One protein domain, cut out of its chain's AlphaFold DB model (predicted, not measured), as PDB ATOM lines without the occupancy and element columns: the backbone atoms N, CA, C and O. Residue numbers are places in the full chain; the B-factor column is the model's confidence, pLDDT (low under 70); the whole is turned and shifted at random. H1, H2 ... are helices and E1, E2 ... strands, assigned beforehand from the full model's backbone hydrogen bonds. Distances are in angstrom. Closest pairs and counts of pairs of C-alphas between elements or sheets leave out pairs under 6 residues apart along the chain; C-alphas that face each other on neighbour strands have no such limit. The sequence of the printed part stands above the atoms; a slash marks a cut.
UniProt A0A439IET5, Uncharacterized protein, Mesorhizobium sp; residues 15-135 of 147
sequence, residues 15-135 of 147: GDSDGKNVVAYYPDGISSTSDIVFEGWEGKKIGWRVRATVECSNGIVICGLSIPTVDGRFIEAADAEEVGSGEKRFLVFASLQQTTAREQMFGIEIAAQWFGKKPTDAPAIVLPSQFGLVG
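AT A GLANCE: This is residues 15 to 135 of the 147 residues of an uncharacterized protein of Mesorhizobium sp (UniProt A0A439IET5). A strongly twisted sheet, the strands E1 to E6 in a row with short E9 added beside E4, bends round like an open trough; helix H1 packs along its E6 edge, and a small second sheet of E7, E8 and E10 lies toward one end of the domain. E4, the longest strand, bends and pairs with different neighbours along its length. The printed part has 121 residues, with one named helix and ten named strands in the order E1 E2 E3 E4 E5 E6 E7 E8 H1 E9 E10, and its class is mostly strand. The larger sheet is branched and its neighbour pairs are antiparallel; the smaller runs E7 E8 E10, all antiparallel. The whole is compact, with a radius of gyration of the C-alphas of 14.2 A and spans of 45 by 31 by 25 A.

HOW THE PARTS SIT: E1, residues 15 to 17, is an edge strand and forms a hairpin with E2, residues 20 to 25; N 15 and O 22 are 2.8 A apart, within hydrogen-bond range. On the other side of E2 is E3, residues 33 to 42, antiparallel at 156 degrees between directions, with N 23 and O 39 at 2.9 A. E3 forms a hairpin with E4, residues 45 to 56, and N 38 and O 50 are 2.8 A apart. E4 bends by 62 degrees at residue 48, and its pairing is staggered: E3 lies on one side of it, while E5, residues 63 to 68, and E9, residues 112 to 114, lie on the other side, beside residues 52 to 56 and 47 to 50. N 55 and O 64 of E4 and E5 are 2.9 A apart; N 49 and O 113 of E4 and E9 are 2.8 A apart. E6, residues 74 to 77, is the antiparallel neighbour of E5, with N 67 and O 75 at 2.9 A. E1 to E6 make a meander, each strand the antiparallel neighbour of the one before. H1, residues 96 to 105, is on this sheet; its closest C-alphas to E6 are those of Leu 96 and Ala 77, 5.6 A apart. Every O i to N i+4 pair in H1 is within hydrogen-bond range. In the smaller sheet E7, residues 81 to 85, forms a hairpin with E8, residues 88 to 92, with N 83 and O 90 at 2.9 A. E8 is the inner strand, and E10, residues 130 to 132, is its other neighbour, with N 91 and O 131 at 2.9 A. H1 is not on this sheet. The closest C-alphas of E2 and E10 are those of Ala 24 and Phe 131, 6.6 A apart. E6 and E7 are apart.

IN THESE COORDINATES: E1 begins at C-alpha 15, (50.670, 60.621, 79.571), and is 6.0 A long from first to last C-alpha; E2 is 16.3 A. E3 is 29.6 A and E4 31.6 A, from C-alpha 45 at (61.197, 59.074, 68.204) to C-alpha 56. E5 is 16.5 A, E6 9.5 A, E7 12.7 A, E8 12.6 A, H1 14.2 A and E9 6.1 A. E10 is 7.0 A and ends at C-alpha 132, (42.034, 55.516, 78.590).

THE WHOLE: The C-alphas farthest apart are those of Gly 59 and Thr 120, 45.4 A. The printed part has no cut. The link from E9 to E10, residues 115 to 129, is long. The mean pLDDT of the printed part is 78.5, and 27 residues are under 70: residues 15 to 20, 29 to 31, 57 to 62, 83 to 89, 122 and 132 to 135.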
ATOM      1  N   GLY A  15      50.393  60.102  78.246       55.22
ATOM      2  CA  GLY A  15      50.670  60.621  79.571       55.22
ATOM      3  C   GLY A  15      52.048  61.205  79.690       55.22
ATOM      4  O   GLY A  15      53.019  60.589  79.252       55.22
ATOM      5  N   ASP A  16      52.133  62.351  80.349       49.59
ATOM      6  CA  ASP A  16      53.393  62.853  80.868       49.59
ATOM      7  C   ASP A  16      53.678  62.147  82.204       49.59
ATOM      8  O   ASP A  16      52.953  62.332  83.183       49.59
ATOM      9  N   SER A  17      54.696  61.289  82.225       52.88
ATOM     10  CA  SER A  17      55.267  60.771  83.465       52.88
ATOM     11  C   SER A  17      56.629  61.428  83.671       52.88
ATOM     12  O   SER A  17      57.586  61.090  82.976       52.88
ATOM     13  N   ASP A  18      56.729  62.350  84.631       54.19
ATOM     14  CA  ASP A  18      57.971  63.053  84.995       54.19
ATOM     15  C   ASP A  18      58.715  63.707  83.803       54.19
ATOM     16  O   ASP A  18      59.938  63.612  83.674       54.19
ATOM     17  N   GLY A  19      57.989  64.367  82.899       53.31
ATOM     18  CA  GLY A  19      58.514  65.036  81.705       53.31
ATOM     19  C   GLY A  19      58.755  64.109  80.508       53.31
ATOM     20  O   GLY A  19      59.363  64.533  79.521       53.31
ATOM     21  N   LYS A  20      58.329  62.840  80.582       62.06
ATOM     22  CA  LYS A  20      58.453  61.856  79.497       62.06
ATOM     23  C   LYS A  20      57.090  61.556  78.894       62.06
ATOM     24  O   LYS A  20      56.162  61.176  79.600       62.06
ATOM     25  N   ASN A  21      57.012  61.656  77.570       76.00
ATOM     26  CA  ASN A  21      55.825  61.290  76.809       76.00
ATOM     27  C   ASN A  21      55.734  59.763  76.736       76.00
ATOM     28  O   ASN A  21      56.509  59.139  76.011       76.00
ATOM     29  N   VAL A  22      54.809  59.163  77.481       81.12
ATOM     30  CA  VAL A  22      54.511  57.731  77.390       81.12
ATOM     31  C   VAL A  22      53.131  57.544  76.779       81.12
ATOM     32  O   VAL A  22      52.160  58.144  77.227       81.12
ATOM     33  N   VAL A  23      53.041  56.704  75.753       80.69
ATOM     34  CA  VAL A  23      51.782  56.340  75.088       80.69
ATOM     35  C   VAL A  23      51.457  54.896  75.438       80.69
ATOM     36  O   VAL A  23      52.347  54.049  75.388       80.69
ATOM     37  N   ALA A  24      50.206  54.602  75.782       81.56
ATOM     38  CA  ALA A  24      49.734  53.237  76.013       81.56
ATOM     39  C   ALA A  24      48.656  52.891  74.982       81.56
ATOM     40  O   ALA A  24      47.820  53.739  74.734       81.56
ATOM     41  N   TYR A  25      48.622  51.700  74.378       77.31
ATOM     42  CA  TYR A  25      47.549  51.306  73.447       77.31
ATOM     43  C   TYR A  25      47.372  49.795  73.315       77.31
ATOM     44  O   TYR A  25      48.313  49.037  73.527       77.31
ATOM     45  N   TYR A  26      46.174  49.356  72.916       78.06
ATOM     46  CA  TYR A  26      45.894  47.951  72.597       78.06
ATOM     47  C   TYR A  26      46.022  47.730  71.083       78.06
ATOM     48  O   TYR A  26      45.183  48.238  70.329       78.06
ATOM     49  N   PRO A  27      47.057  47.015  70.603       75.88
ATOM     50  CA  PRO A  27      47.291  46.830  69.173       75.88
ATOM     51  C   PRO A  27      46.146  46.070  68.495       75.88
ATOM     52  O   PRO A  27      45.741  46.438  67.395       75.88
ATOM     53  N   ASP A  28      45.579  45.079  69.186       75.94
ATOM     54  CA  ASP A  28      44.593  44.146  68.633       75.94
ATOM     55  C   ASP A  28      43.170  44.372  69.180       75.94
ATOM     56  O   ASP A  28      42.260  43.596  68.901       75.94
ATOM     57  N   GLY A  29      42.953  45.465  69.921       67.62
ATOM     58  CA  GLY A  29      41.695  45.730  70.630       67.62
ATOM     59  C   GLY A  29      41.684  45.157  72.050       67.62
ATOM     60  O   GLY A  29      42.702  44.671  72.541       67.62
ATOM     61  N   ILE A  30      40.543  45.272  72.733       67.94
ATOM     62  CA  ILE A  30      40.387  44.870  74.141       67.94
ATOM     63  C   ILE A  30      39.377  43.730  74.238       67.94
ATOM     64  O   ILE A  30      38.284  43.815  73.684       67.94
ATOM     65  N   SER A  31      39.744  42.692  74.980       68.69
ATOM     66  CA  SER A  31      38.920  41.557  75.388       68.69
ATOM     67  C   SER A  31      39.187  41.229  76.870       68.69
ATOM     68  O   SER A  31      39.821  42.014  77.575       68.69
ATOM     69  N   SER A  32      38.718  40.079  77.377       71.44
ATOM     70  CA  SER A  32      39.036  39.630  78.748       71.44
ATOM     71  C   SER A  32      40.534  39.430  78.987       71.44
ATOM     72  O   SER A  32      40.983  39.550  80.119       71.44
ATOM     73  N   THR A  33      41.294  39.141  77.931       80.75
ATOM     74  CA  THR A  33      42.757  39.073  77.959       80.75
ATOM     75  C   THR A  33      43.279  39.790  76.727       80.75
ATOM     76  O   THR A  33      42.874  39.482  75.603       80.75
ATOM     77  N   SER A  34      44.123  40.800  76.890       79.62
ATOM     78  CA  SER A  34      44.610  41.593  75.758       79.62
ATOM     79  C   SER A  34      46.010  42.107  75.978       79.62
ATOM     80  O   SER A  34      46.377  42.496  77.084       79.62
ATOM     81  N   ASP A  35      46.768  42.158  74.893       87.06
ATOM     82  CA  ASP A  35      48.054  42.828  74.890       87.06
ATOM     83  C   ASP A  35      47.843  44.336  74.990       87.06
ATOM     84  O   ASP A  35      47.041  44.920  74.263       87.06
ATOM     85  N   ILE A  36      48.613  44.977  75.857       84.88
ATOM     86  CA  ILE A  36      48.773  46.425  75.912       84.88
ATOM     87  C   ILE A  36      50.233  46.770  75.631       84.88
ATOM     88  O   ILE A  36      51.170  46.117  76.096       84.88
ATOM     89  N   VAL A  37      50.435  47.808  74.834       88.44
ATOM     90  CA  VAL A  37      51.746  48.320  74.455       88.44
ATOM     91  C   VAL A  37      51.959  49.661  75.135       88.44
ATOM     92  O   VAL A  37      51.140  50.558  74.972       88.44
ATOM     93  N   PHE A  38      53.080  49.816  75.831       88.38
ATOM     94  CA  PHE A  38      53.568  51.098  76.330       88.38
ATOM     95  C   PHE A  38      54.778  51.540  75.513       88.38
ATOM     96  O   PHE A  38      55.701  50.754  75.304       88.38
ATOM     97  N   GLU A  39      54.811  52.793  75.082       88.50
ATOM     98  CA  GLU A  39      55.921  53.385  74.341       88.50
ATOM     99  C   GLU A  39      56.403  54.650  75.024       88.50
ATOM    100  O   GLU A  39      55.634  55.594  75.191       88.50
ATOM    101  N   GLY A  40      57.686  54.696  75.366       86.19
ATOM    102  CA  GLY A  40      58.340  55.923  75.796       86.19
ATOM    103  C   GLY A  40      58.911  56.674  74.607       86.19
ATOM    104  O   GLY A  40      59.705  56.123  73.840       86.19
ATOM    105  N   TRP A  41      58.536  57.941  74.476       82.75
ATOM    106  CA  TRP A  41      58.954  58.822  73.395       82.75
ATOM    107  C   TRP A  41      59.977  59.852  73.872       82.75
ATOM    108  O   TRP A  41      59.796  60.530  74.883       82.75
ATOM    109  N   GLU A  42      61.033  60.019  73.080       78.00
ATOM    110  CA  GLU A  42      62.053  61.051  73.244       78.00
ATOM    111  C   GLU A  42      61.960  62.017  72.052       78.00
ATOM    112  O   GLU A  42      62.433  61.758  70.938       78.00
ATOM    113  N   GLY A  43      61.257  63.134  72.255       77.56
ATOM    114  CA  GLY A  43      60.896  64.042  71.167       77.56
ATOM    115  C   GLY A  43      59.928  63.383  70.178       77.56
ATOM    116  O   GLY A  43      58.783  63.114  70.520       77.56
ATOM    117  N   LYS A  44      60.374  63.148  68.936       78.38
ATOM    118  CA  LYS A  44      59.566  62.544  67.849       78.38
ATOM    119  C   LYS A  44      59.935  61.088  67.543       78.38
ATOM    120  O   LYS A  44      59.566  60.575  66.490       78.38
ATOM    121  N   LYS A  45      60.736  60.451  68.397       81.06
ATOM    122  CA  LYS A  45      61.197  59.074  68.204       81.06
ATOM    123  C   LYS A  45      60.794  58.225  69.399       81.06
ATOM    124  O   LYS A  45      60.845  58.694  70.532       81.06
ATOM    125  N   ILE A  46      60.447  56.973  69.127       84.75
ATOM    126  CA  ILE A  46      60.275  55.952  70.159       84.75
ATOM    127  C   ILE A  46      61.664  55.639  70.724       84.75
ATOM    128  O   ILE A  46      62.580  55.357  69.953       84.75
ATOM    129  N   GLY A  47      61.822  55.714  72.044       86.25
ATOM    130  CA  GLY A  47      63.033  55.305  72.758       86.25
ATOM    131  C   GLY A  47      62.950  53.852  73.227       86.25
ATOM    132  O   GLY A  47      63.896  53.079  73.054       86.25
ATOM    133  N   TRP A  48      61.793  53.448  73.752       90.25
ATOM    134  CA  TRP A  48      61.535  52.081  74.205       90.25
ATOM    135  C   TRP A  48      60.067  51.683  74.040       90.25
ATOM    136  O   TRP A  48      59.183  52.535  73.970       90.25
ATOM    137  N   ARG A  49      59.816  50.371  74.008       92.38
ATOM    138  CA  ARG A  49      58.484  49.763  74.004       92.38
ATOM    139  C   ARG A  49      58.415  48.597  74.983       92.38
ATOM    140  O   ARG A  49      59.290  47.737  74.969       92.38
ATOM    141  N   VAL A  50      57.346  48.534  75.761       92.88
ATOM    142  CA  VAL A  50      56.999  47.411  76.638       92.88
ATOM    143  C   VAL A  50      55.692  46.807  76.142       92.88
ATOM    144  O   VAL A  50      54.754  47.540  75.836       92.88
ATOM    145  N   ARG A  51      55.630  45.479  76.040       93.44
ATOM    146  CA  ARG A  51      54.381  44.737  75.830       93.44
ATOM    147  C   ARG A  51      54.008  44.069  77.140       93.44
ATOM    148  O   ARG A  51      54.846  43.380  77.704       93.44
ATOM    149  N   ALA A  52      52.793  44.294  77.605       91.38
ATOM    150  CA  ALA A  52      52.239  43.699  78.809       91.38
ATOM    151  C   ALA A  52      50.867  43.101  78.487       91.38
ATOM    152  O   ALA A  52      50.317  43.353  77.415       91.38
ATOM    153  N   THR A  53      50.313  42.331  79.414       90.25
ATOM    154  CA  THR A  53      49.011  41.684  79.236       90.25
ATOM    155  C   THR A  53      48.044  42.208  80.281       90.25
ATOM    156  O   THR A  53      48.345  42.190  81.471       90.25
ATOM    157  N   VAL A  54      46.893  42.707  79.836       84.94
ATOM    158  CA  VAL A  54      45.759  43.051  80.696       84.94
ATOM    159  C   VAL A  54      44.824  41.856  80.748       84.94
ATOM    160  O   VAL A  54      44.418  41.343  79.706       84.94
ATOM    161  N   GLU A  55      44.450  41.450  81.955       83.12
ATOM    162  CA  GLU A  55      43.478  40.388  82.196       83.12
ATOM    163  C   GLU A  55      42.355  40.911  83.084       83.12
ATOM    164  O   GLU A  55      42.602  41.347  84.203       83.12
ATOM    165  N   CYS A  56      41.115  40.864  82.606       76.81
ATOM    166  CA  CYS A  56      39.940  41.296  83.353       76.81
ATOM    167  C   CYS A  56      39.050  40.095  83.688       76.81
ATOM    168  O   CYS A  56      38.694  39.297  82.816       76.81
ATOM    169  N   SER A  57      38.658  39.977  84.957       69.25
ATOM    170  CA  SER A  57      37.786  38.893  85.416       69.25
ATOM    171  C   SER A  57      36.352  39.050  84.896       69.25
ATOM    172  O   SER A  57      35.775  40.140  84.873       69.25
ATOM    173  N   ASN A  58      35.731  37.934  84.514       54.81
ATOM    174  CA  ASN A  58      34.330  37.904  84.107       54.81
ATOM    175  C   ASN A  58      33.423  37.953  85.350       54.81
ATOM    176  O   ASN A  58      33.303  36.970  86.077       54.81
ATOM    177  N   GLY A  59      32.740  39.080  85.575       49.38
ATOM    178  CA  GLY A  59      31.672  39.211  86.582       49.38
ATOM    179  C   GLY A  59      31.960  40.181  87.731       49.38
ATOM    180  O   GLY A  59      31.019  40.644  88.371       49.38
ATOM    181  N   ILE A  60      33.224  40.553  87.938       52.25
ATOM    182  CA  ILE A  60      33.656  41.683  88.772       52.25
ATOM    183  C   ILE A  60      34.710  42.407  87.937       52.25
ATOM    184  O   ILE A  60      35.632  41.751  87.462       52.25
ATOM    185  N   VAL A  61      34.560  43.715  87.708       58.69
ATOM    186  CA  VAL A  61      35.489  44.518  86.888       58.69
ATOM    187  C   VAL A  61      36.791  44.739  87.669       58.69
ATOM    188  O   VAL A  61      37.074  45.832  88.134       58.69
ATOM    189  N   ILE A  62      37.537  43.659  87.887       66.56
ATOM    190  CA  ILE A  62      38.900  43.666  88.408       66.56
ATOM    191  C   ILE A  62      39.773  43.293  87.224       66.56
ATOM    192  O   ILE A  62      39.649  42.184  86.692       66.56
ATOM    193  N   CYS A  63      40.627  44.224  86.818       77.69
ATOM    194  CA  CYS A  63      41.662  43.962  85.834       77.69
ATOM    195  C   CYS A  63      43.029  43.907  86.516       77.69
ATOM    196  O   CYS A  63      43.331  44.719  87.392       77.69
ATOM    197  N   GLY A  64      43.837  42.939  86.105       83.75
ATOM    198  CA  GLY A  64      45.261  42.851  86.378       83.75
ATOM    199  C   GLY A  64      46.070  43.242  85.147       83.75
ATOM    200  O   GLY A  64      45.572  43.215  84.020       83.75
ATOM    201  N   LEU A  65      47.318  43.626  85.381       88.31
ATOM    202  CA  LEU A  65      48.311  43.914  84.362       88.31
ATOM    203  C   LEU A  65      49.590  43.144  84.693       88.31
ATOM    204  O   LEU A  65      50.215  43.400  85.723       88.31
ATOM    205  N   SER A  66      49.998  42.270  83.781       93.12
ATOM    206  CA  SER A  66      51.215  41.470  83.890       93.12
ATOM    207  C   SER A  66      52.287  42.037  82.964       93.12
ATOM    208  O   SER A  66      52.135  42.056  81.739       93.12
ATOM    209  N   ILE A  67      53.383  42.525  83.545       94.50
ATOM    210  CA  ILE A  67      54.483  43.173  82.818       94.50
ATOM    211  C   ILE A  67      55.689  42.235  82.802       94.50
ATOM    212  O   ILE A  67      56.236  41.948  83.869       94.50
ATOM    213  N   PRO A  68      56.144  41.773  81.629       95.50
ATOM    214  CA  PRO A  68      57.259  40.844  81.543       95.50
ATOM    215  C   PRO A  68      58.572  41.497  81.982       95.50
ATOM    216  O   PRO A  68      58.835  42.674  81.715       95.50
ATOM    217  N   THR A  69      59.430  40.703  82.611       95.06
ATOM    218  CA  THR A  69      60.787  41.083  83.019       95.06
ATOM    219  C   THR A  69      61.834  40.299  82.229       95.06
ATOM    220  O   THR A  69      61.556  39.243  81.660       95.06
ATOM    221  N   VAL A  70      63.065  40.814  82.163       92.88
ATOM    222  CA  VAL A  70      64.162  40.201  81.382       92.88
ATOM    223  C   VAL A  70      64.518  38.794  81.882       92.88
ATOM    224  O   VAL A  70      64.946  37.948  81.100       92.88
ATOM    225  N   ASP A  71      64.314  38.523  83.171       93.19
ATOM    226  CA  ASP A  71      64.558  37.220  83.799       93.19
ATOM    227  C   ASP A  71      63.392  36.220  83.647       93.19
ATOM    228  O   ASP A  71      63.448  35.124  84.204       93.19
ATOM    229  N   GLY A  72      62.351  36.572  82.883       91.75
ATOM    230  CA  GLY A  72      61.217  35.697  82.575       91.75
ATOM    231  C   GLY A  72      60.115  35.663  83.638       91.75
ATOM    232  O   GLY A  72      59.217  34.825  83.542       91.75
ATOM    233  N   ARG A  73      60.169  36.541  84.646       93.88
ATOM    234  CA  ARG A  73      59.073  36.762  85.602       93.88
ATOM    235  C   ARG A  73      58.091  37.821  85.079       93.88
ATOM    236  O   ARG A  73      58.259  38.382  83.995       93.88
ATOM    237  N   PHE A  74      57.061  38.088  85.878       92.94
ATOM    238  CA  PHE A  74      56.104  39.162  85.646       92.94
ATOM    239  C   PHE A  74      56.014  40.065  86.875       92.94
ATOM    240  O   PHE A  74      56.028  39.589  88.014       92.94
ATOM    241  N   ILE A  75      55.943  41.372  86.637       91.62
ATOM    242  CA  ILE A  75      55.497  42.349  87.628       91.62
ATOM    243  C   ILE A  75      53.983  42.452  87.480       91.62
ATOM    244  O   ILE A  75      53.496  42.849  86.422       91.62
ATOM    245  N   GLU A  76      53.262  42.111  88.541       90.44
ATOM    246  CA  GLU A  76      51.802  42.166  88.576       90.44
ATOM    247  C   GLU A  76      51.333  43.489  89.186       90.44
ATOM    248  O   GLU A  76      51.712  43.843  90.306       90.44
ATOM    249  N   ALA A  77      50.473  44.204  88.467       85.75
ATOM    250  CA  ALA A  77      49.680  45.299  89.006       85.75
ATOM    251  C   ALA A  77      48.207  44.883  88.971       85.75
ATOM    252  O   ALA A  77      47.593  44.828  87.909       85.75
ATOM    253  N   ALA A  78      47.657  44.547  90.136       77.81
ATOM    254  CA  ALA A  78      46.253  44.183  90.293       77.81
ATOM    255  C   ALA A  78      45.379  45.409  90.603       77.81
ATOM    256  O   ALA A  78      45.890  46.498  90.875       77.81
ATOM    257  N   ASP A  79      44.066  45.183  90.606       71.88
ATOM    258  CA  ASP A  79      43.048  46.114  91.096       71.88
ATOM    259  C   ASP A  79      42.957  47.417  90.297       71.88
ATOM    260  O   ASP A  79      42.994  48.519  90.846       71.88
ATOM    261  N   ALA A  80      42.811  47.299  88.975       74.88
ATOM    262  CA  ALA A  80      42.438  48.453  88.171       74.88
ATOM    263  C   ALA A  80      41.033  48.945  88.542       74.88
ATOM    264  O   ALA A  80      40.074  48.170  88.526       74.88
ATOM    265  N   GLU A  81      40.897  50.245  88.779       71.94
ATOM    266  CA  GLU A  81      39.593  50.895  88.867       71.94
ATOM    267  C   GLU A  81      39.185  51.427  87.492       71.94
ATOM    268  O   GLU A  81      39.960  52.121  86.826       71.94
ATOM    269  N   GLU A  82      37.955  51.132  87.062       70.75
ATOM    270  CA  GLU A  82      37.367  51.815  85.912       70.75
ATOM    271  C   GLU A  82      36.844  53.188  86.358       70.75
ATOM    272  O   GLU A  82      35.905  53.285  87.151       70.75
ATOM    273  N   VAL A  83      37.441  54.260  85.840       69.56
ATOM    274  CA  VAL A  83      37.062  55.643  86.153       69.56
ATOM    275  C   VAL A  83      36.520  56.325  84.900       69.56
ATOM    276  O   VAL A  83      37.073  56.184  83.811       69.56
ATOM    277  N   GLY A  84      35.455  57.112  85.047       66.75
ATOM    278  CA  GLY A  84      34.868  57.910  83.968       66.75
ATOM    279  C   GLY A  84      33.467  57.458  83.551       66.75
ATOM    280  O   GLY A  84      32.883  56.543  84.125       66.75
ATOM    281  N   SER A  85      32.892  58.152  82.568       59.03
ATOM    282  CA  SER A  85      31.525  57.910  82.088       59.03
ATOM    283  C   SER A  85      31.399  58.215  80.596       59.03
ATOM    284  O   SER A  85      32.044  59.138  80.097       59.03
ATOM    285  N   GLY A  86      30.526  57.492  79.892       62.62
ATOM    286  CA  GLY A  86      30.302  57.694  78.457       62.62
ATOM    287  C   GLY A  86      31.515  57.282  77.616       62.62
ATOM    288  O   GLY A  86      32.054  56.195  77.806       62.62
ATOM    289  N   GLU A  87      31.940  58.148  76.692       57.66
ATOM    290  CA  GLU A  87      33.020  57.885  75.719       57.66
ATOM    291  C   GLU A  87      34.442  57.934  76.308       57.66
ATOM    292  O   GLU A  87      35.405  57.552  75.641       57.66
ATOM    293  N   LYS A  88      34.587  58.413  77.549       60.75
ATOM    294  CA  LYS A  88      35.873  58.562  78.240       60.75
ATOM    295  C   LYS A  88      35.877  57.730  79.516       60.75
ATOM    296  O   LYS A  88      35.623  58.244  80.605       60.75
ATOM    297  N   ARG A  89      36.145  56.439  79.356       67.75
ATOM    298  CA  ARG A  89      36.462  55.511  80.448       67.75
ATOM    299  C   ARG A  89      37.973  55.360  80.544       67.75
ATOM    300  O   ARG A  89      38.668  55.573  79.555       67.75
ATOM    301  N   PHE A  90      38.481  55.012  81.711       70.81
ATOM    302  CA  PHE A  90      39.899  54.814  81.989       70.81
ATOM    303  C   PHE A  90      40.057  53.598  82.886       70.81
ATOM    304  O   PHE A  90      39.232  53.408  83.771       70.81
ATOM    305  N   LEU A  91      41.126  52.828  82.698       75.25
ATOM    306  CA  LEU A  91      41.623  51.920  83.726       75.25
ATOM    307  C   LEU A  91      42.712  52.641  84.511       75.25
ATOM    308  O   LEU A  91      43.639  53.215  83.930       75.25
ATOM    309  N   VAL A  92      42.579  52.623  85.830       78.31
ATOM    310  CA  VAL A  92      43.526  53.235  86.757       78.31
ATOM    311  C   VAL A  92      44.140  52.143  87.618       78.31
ATOM    312  O   VAL A  92      43.506  51.624  88.529       78.31
ATOM    313  N   PHE A  93      45.401  51.826  87.350       83.12
ATOM    314  CA  PHE A  93      46.245  50.975  88.179       83.12
ATOM    315  C   PHE A  93      47.027  51.862  89.150       83.12
ATOM    316  O   PHE A  93      48.189  52.193  88.911       83.12
ATOM    317  N   ALA A  94      46.390  52.285  90.245       80.81
ATOM    318  CA  ALA A  94      46.934  53.303  91.154       80.81
ATOM    319  C   ALA A  94      48.357  52.990  91.667       80.81
ATOM    320  O   ALA A  94      49.170  53.895  91.863       80.81
ATOM    321  N   SER A  95      48.678  51.707  91.844       83.12
ATOM    322  CA  SER A  95      49.963  51.231  92.358       83.12
ATOM    323  C   SER A  95      51.005  50.929  91.275       83.12
ATOM    324  O   SER A  95      52.133  50.579  91.624       83.12
ATOM    325  N   LEU A  96      50.687  51.053  89.981       86.44
ATOM    326  CA  LEU A  96      51.547  50.560  88.900       86.44
ATOM    327  C   LEU A  96      52.927  51.225  88.890       86.44
ATOM    328  O   LEU A  96      53.951  50.535  88.922       86.44
ATOM    329  N   GLN A  97      52.975  52.557  88.905       84.56
ATOM    330  CA  GLN A  97      54.240  53.295  88.914       84.56
ATOM    331  C   GLN A  97      55.093  52.959  90.149       84.56
ATOM    332  O   GLN A  97      56.300  52.761  90.044       84.56
ATOM    333  N   GLN A  98      54.469  52.842  91.324       84.25
ATOM    334  CA  GLN A  98      55.171  52.519  92.572       84.25
ATOM    335  C   GLN A  98      55.692  51.080  92.574       84.25
ATOM    336  O   GLN A  98      56.825  50.832  92.982       84.25
ATOM    337  N   THR A  99      54.882  50.139  92.089       88.56
ATOM    338  CA  THR A  99      55.232  48.719  91.999       88.56
ATOM    339  C   THR A  99      56.397  48.535  91.035       88.56
ATOM    340  O   THR A  99      57.437  48.012  91.420       88.56
ATOM    341  N   THR A 100      56.290  49.063  89.815       88.62
ATOM    342  CA  THR A 100      57.363  48.981  88.809       88.62
ATOM    343  C   THR A 100      58.645  49.689  89.242       88.62
ATOM    344  O   THR A 100      59.733  49.173  88.988       88.62
ATOM    345  N   ALA A 101      58.555  50.836  89.922       85.50
ATOM    346  CA  ALA A 101      59.726  51.510  90.481       85.50
ATOM    347  C   ALA A 101      60.399  50.669  91.576       85.50
ATOM    348  O   ALA A 101      61.621  50.514  91.566       85.50
ATOM    349  N   ARG A 102      59.614  50.090  92.496       88.94
ATOM    350  CA  ARG A 102      60.124  49.235  93.575       88.94
ATOM    351  C   ARG A 102      60.864  48.019  93.027       88.94
ATOM    352  O   ARG A 102      61.986  47.764  93.447       88.94
ATOM    353  N   GLU A 103      60.265  47.285  92.092       91.00
ATOM    354  CA  GLU A 103      60.894  46.086  91.521       91.00
ATOM    355  C   GLU A 103      62.206  46.442  90.792       91.00
ATOM    356  O   GLU A 103      63.229  45.784  90.999       91.00
ATOM    357  N   GLN A 104      62.232  47.548  90.038       89.12
ATOM    358  CA  GLN A 104      63.456  48.034  89.389       89.12
ATOM    359  C   GLN A 104      64.550  48.439  90.393       89.12
ATOM    360  O   GLN A 104      65.725  48.168  90.144       89.12
ATOM    361  N   MET A 105      64.199  49.011  91.555       87.94
ATOM    362  CA  MET A 105      65.167  49.285  92.634       87.94
ATOM    363  C   MET A 105      65.798  48.008  93.208       87.94
ATOM    364  O   MET A 105      66.946  48.040  93.645       87.94
ATOM    365  N   PHE A 106      65.081  46.882  93.175       90.00
ATOM    366  CA  PHE A 106      65.600  45.567  93.566       90.00
ATOM    367  C   PHE A 106      66.310  44.823  92.422       90.00
ATOM    368  O   PHE A 106      66.625  43.641  92.555       90.00
ATOM    369  N   GLY A 107      66.601  45.507  91.311       88.81
ATOM    370  CA  GLY A 107      67.351  44.957  90.181       88.81
ATOM    371  C   GLY A 107      66.507  44.157  89.190       88.81
ATOM    372  O   GLY A 107      67.064  43.443  88.358       88.81
ATOM    373  N   ILE A 108      65.179  44.258  89.260       90.62
ATOM    374  CA  ILE A 108      64.269  43.561  88.348       90.62
ATOM    375  C   ILE A 108      64.020  44.448  87.135       90.62
ATOM    376  O   ILE A 108      63.337  45.468  87.214       90.62
ATOM    377  N   GLU A 109      64.597  44.063  86.001       91.25
ATOM    378  CA  GLU A 109      64.493  44.833  84.765       91.25
ATOM    379  C   GLU A 109      63.230  44.463  83.973       91.25
ATOM    380  O   GLU A 109      63.003  43.293  83.657       91.25
ATOM    381  N   ILE A 110      62.439  45.473  83.598       92.94
ATOM    382  CA  ILE A 110      61.299  45.321  82.685       92.94
ATOM    383  C   ILE A 110      61.807  44.927  81.293       92.94
ATOM    384  O   ILE A 110      62.718  45.554  80.749       92.94
ATOM    385  N   ALA A 111      61.182  43.917  80.686       93.44
ATOM    386  CA  ALA A 111      61.487  43.490  79.329       93.44
ATOM    387  C   ALA A 111      60.994  44.537  78.320       93.44
ATOM    388  O   ALA A 111      59.837  44.543  77.895       93.44
ATOM    389  N   ALA A 112      61.898  45.434  77.929       92.31
ATOM    390  CA  ALA A 112      61.626  46.484  76.962       92.31
ATOM    391  C   ALA A 112      62.437  46.309  75.679       92.31
ATOM    392  O   ALA A 112      63.644  46.055  75.694       92.31
ATOM    393  N   GLN A 113      61.777  46.529  74.547       92.56
ATOM    394  CA  GLN A 113      62.433  46.715  73.265       92.56
ATOM    395  C   GLN A 113      62.949  48.152  73.174       92.56
ATOM    396  O   GLN A 113      62.162  49.094  73.121       92.56
ATOM    397  N   TRP A 114      64.268  48.324  73.106       89.06
ATOM    398  CA  TRP A 114      64.896  49.629  72.900       89.06
ATOM    399  C   TRP A 114      65.030  49.937  71.406       89.06
ATOM    400  O   TRP A 114      65.526  49.118  70.630       89.06
ATOM    401  N   PHE A 115      64.607  51.133  71.000       85.69
ATOM    402  CA  PHE A 115      64.698  51.610  69.621       85.69
ATOM    403  C   PHE A 115      65.919  52.521  69.491       85.69
ATOM    404  O   PHE A 115      65.846  53.743  69.566       85.69
ATOM    405  N   GLY A 116      67.077  51.882  69.334       79.06
ATOM    406  CA  GLY A 116      68.390  52.519  69.388       79.06
ATOM    407  C   GLY A 116      69.303  51.802  70.381       79.06
ATOM    408  O   GLY A 116      69.006  50.699  70.837       79.06
ATOM    409  N   LYS A 117      70.440  52.416  70.724       73.62
ATOM    410  CA  LYS A 117      71.307  51.882  71.780       73.62
ATOM    411  C   LYS A 117      70.693  52.231  73.136       73.62
ATOM    412  O   LYS A 117      70.592  53.416  73.445       73.62
ATOM    413  N   LYS A 118      70.339  51.220  73.941       77.88
ATOM    414  CA  LYS A 118      69.989  51.412  75.359       77.88
ATOM    415  C   LYS A 118      71.111  52.229  76.023       77.88
ATOM    416  O   LYS A 118      72.270  51.804  75.941       77.88
ATOM    417  N   PRO A 119      70.817  53.394  76.626       74.31
ATOM    418  CA  PRO A 119      71.831  54.155  77.345       74.31
ATOM    419  C   PRO A 119      72.452  53.305  78.462       74.31
ATOM    420  O   PRO A 119      71.757  52.512  79.093       74.31
ATOM    421  N   THR A 120      73.755  53.459  78.715       75.00
ATOM    422  CA  THR A 120      74.436  52.737  79.808       75.00
ATOM    423  C   THR A 120      73.804  53.065  81.165       75.00
ATOM    424  O   THR A 120      73.638  52.175  81.989       75.00
ATOM    425  N   ASP A 121      73.356  54.313  81.325       73.06
ATOM    426  CA  ASP A 121      72.632  54.823  82.492       73.06
ATOM    427  C   ASP A 121      71.151  55.047  82.156       73.06
ATOM    428  O   ASP A 121      70.572  56.087  82.478       73.06
ATOM    429  N   ALA A 122      70.546  54.115  81.409       69.75
ATOM    430  CA  ALA A 122      69.142  54.227  81.037       69.75
ATOM    431  C   ALA A 122      68.294  54.429  82.303       69.75
ATOM    432  O   ALA A 122      68.372  53.606  83.221       69.75
ATOM    433  N   PRO A 123      67.492  55.508  82.378       70.69
ATOM    434  CA  PRO A 123      66.623  55.705  83.521       70.69
ATOM    435  C   PRO A 123      65.621  54.552  83.600       70.69
ATOM    436  O   PRO A 123      65.238  53.992  82.570       70.69
ATOM    437  N   ALA A 124      65.169  54.247  84.818       81.44
ATOM    438  CA  ALA A 124      64.096  53.286  85.039       81.44
ATOM    439  C   ALA A 124      62.905  53.593  84.116       81.44
ATOM    440  O   ALA A 124      62.547  54.760  83.897       81.44
ATOM    441  N   ILE A 125      62.316  52.538  83.556       85.50
ATOM    442  CA  ILE A 125      61.107  52.661  82.750       85.50
ATOM    443  C   ILE A 125      59.972  53.007  83.699       85.50
ATOM    444  O   ILE A 125      59.751  52.318  84.695       85.50
ATOM    445  N   VAL A 126      59.263  54.087  83.384       81.19
ATOM    446  CA  VAL A 126      58.115  54.539  84.160       81.19
ATOM    447  C   VAL A 126      56.871  54.287  83.329       81.19
ATOM    448  O   VAL A 126      56.736  54.826  82.231       81.19
ATOM    449  N   LEU A 127      56.000  53.415  83.833       84.81
ATOM    450  CA  LEU A 127      54.722  53.111  83.203       84.81
ATOM    451  C   LEU A 127      53.625  53.971  83.845       84.81
ATOM    452  O   LEU A 127      53.600  54.091  85.074       84.81
ATOM    453  N   PRO A 128      52.723  54.568  83.051       79.06
ATOM    454  CA  PRO A 128      51.668  55.411  83.582       79.06
ATOM    455  C   PRO A 128      50.613  54.588  84.323       79.06
ATOM    456  O   PRO A 128      50.097  53.610  83.793       79.06
ATOM    457  N   SER A 129      50.225  55.045  85.514       80.00
ATOM    458  CA  SER A 129      49.189  54.406  86.339       80.00
ATOM    459  C   SER A 129      47.759  54.554  85.799       80.00
ATOM    460  O   SER A 129      46.847  53.930  86.325       80.00
ATOM    461  N   GLN A 130      47.529  55.381  84.780       74.19
ATOM    462  CA  GLN A 130      46.210  55.615  84.191       74.19
ATOM    463  C   GLN A 130      46.298  55.507  82.674       74.19
ATOM    464  O   GLN A 130      47.183  56.101  82.065       74.19
ATOM    465  N   PHE A 131      45.353  54.807  82.050       73.31
ATOM    466  CA  PHE A 131      45.218  54.790  80.595       73.31
ATOM    467  C   PHE A 131      43.753  54.673  80.159       73.31
ATOM    468  O   PHE A 131      42.925  54.036  80.808       73.31
ATOM    469  N   GLY A 132      43.409  55.379  79.078       62.12
ATOM    470  CA  GLY A 132      42.034  55.516  78.590       62.12
ATOM    471  C   GLY A 132      41.514  54.289  77.837       62.12
ATOM    472  O   GLY A 132      42.224  53.683  77.053       62.12
ATOM    473  N   LEU A 133      40.237  53.978  78.012       59.16
ATOM    474  CA  LEU A 133      39.439  53.032  77.232       59.16
ATOM    475  C   LEU A 133      38.547  53.801  76.238       59.16
ATOM    476  O   LEU A 133      37.318  53.688  76.250       59.16
ATOM    477  N   VAL A 134      39.141  54.687  75.437       49.44
ATOM    478  CA  VAL A 134      38.373  55.566  74.542       49.44
ATOM    479  C   VAL A 134      37.709  54.735  73.438       49.44
ATOM    480  O   VAL A 134      38.385  54.032  72.695       49.44
ATOM    481  N   GLY A 135      36.383  54.846  73.304       44.44
ATOM    482  CA  GLY A 135      35.621  54.189  72.227       44.44
ATOM    483  C   GLY A 135      35.152  52.757  72.511       44.44
ATOM    484  O   GLY A 135      34.605  52.117  71.618       44.44
TER     485      GLY A 135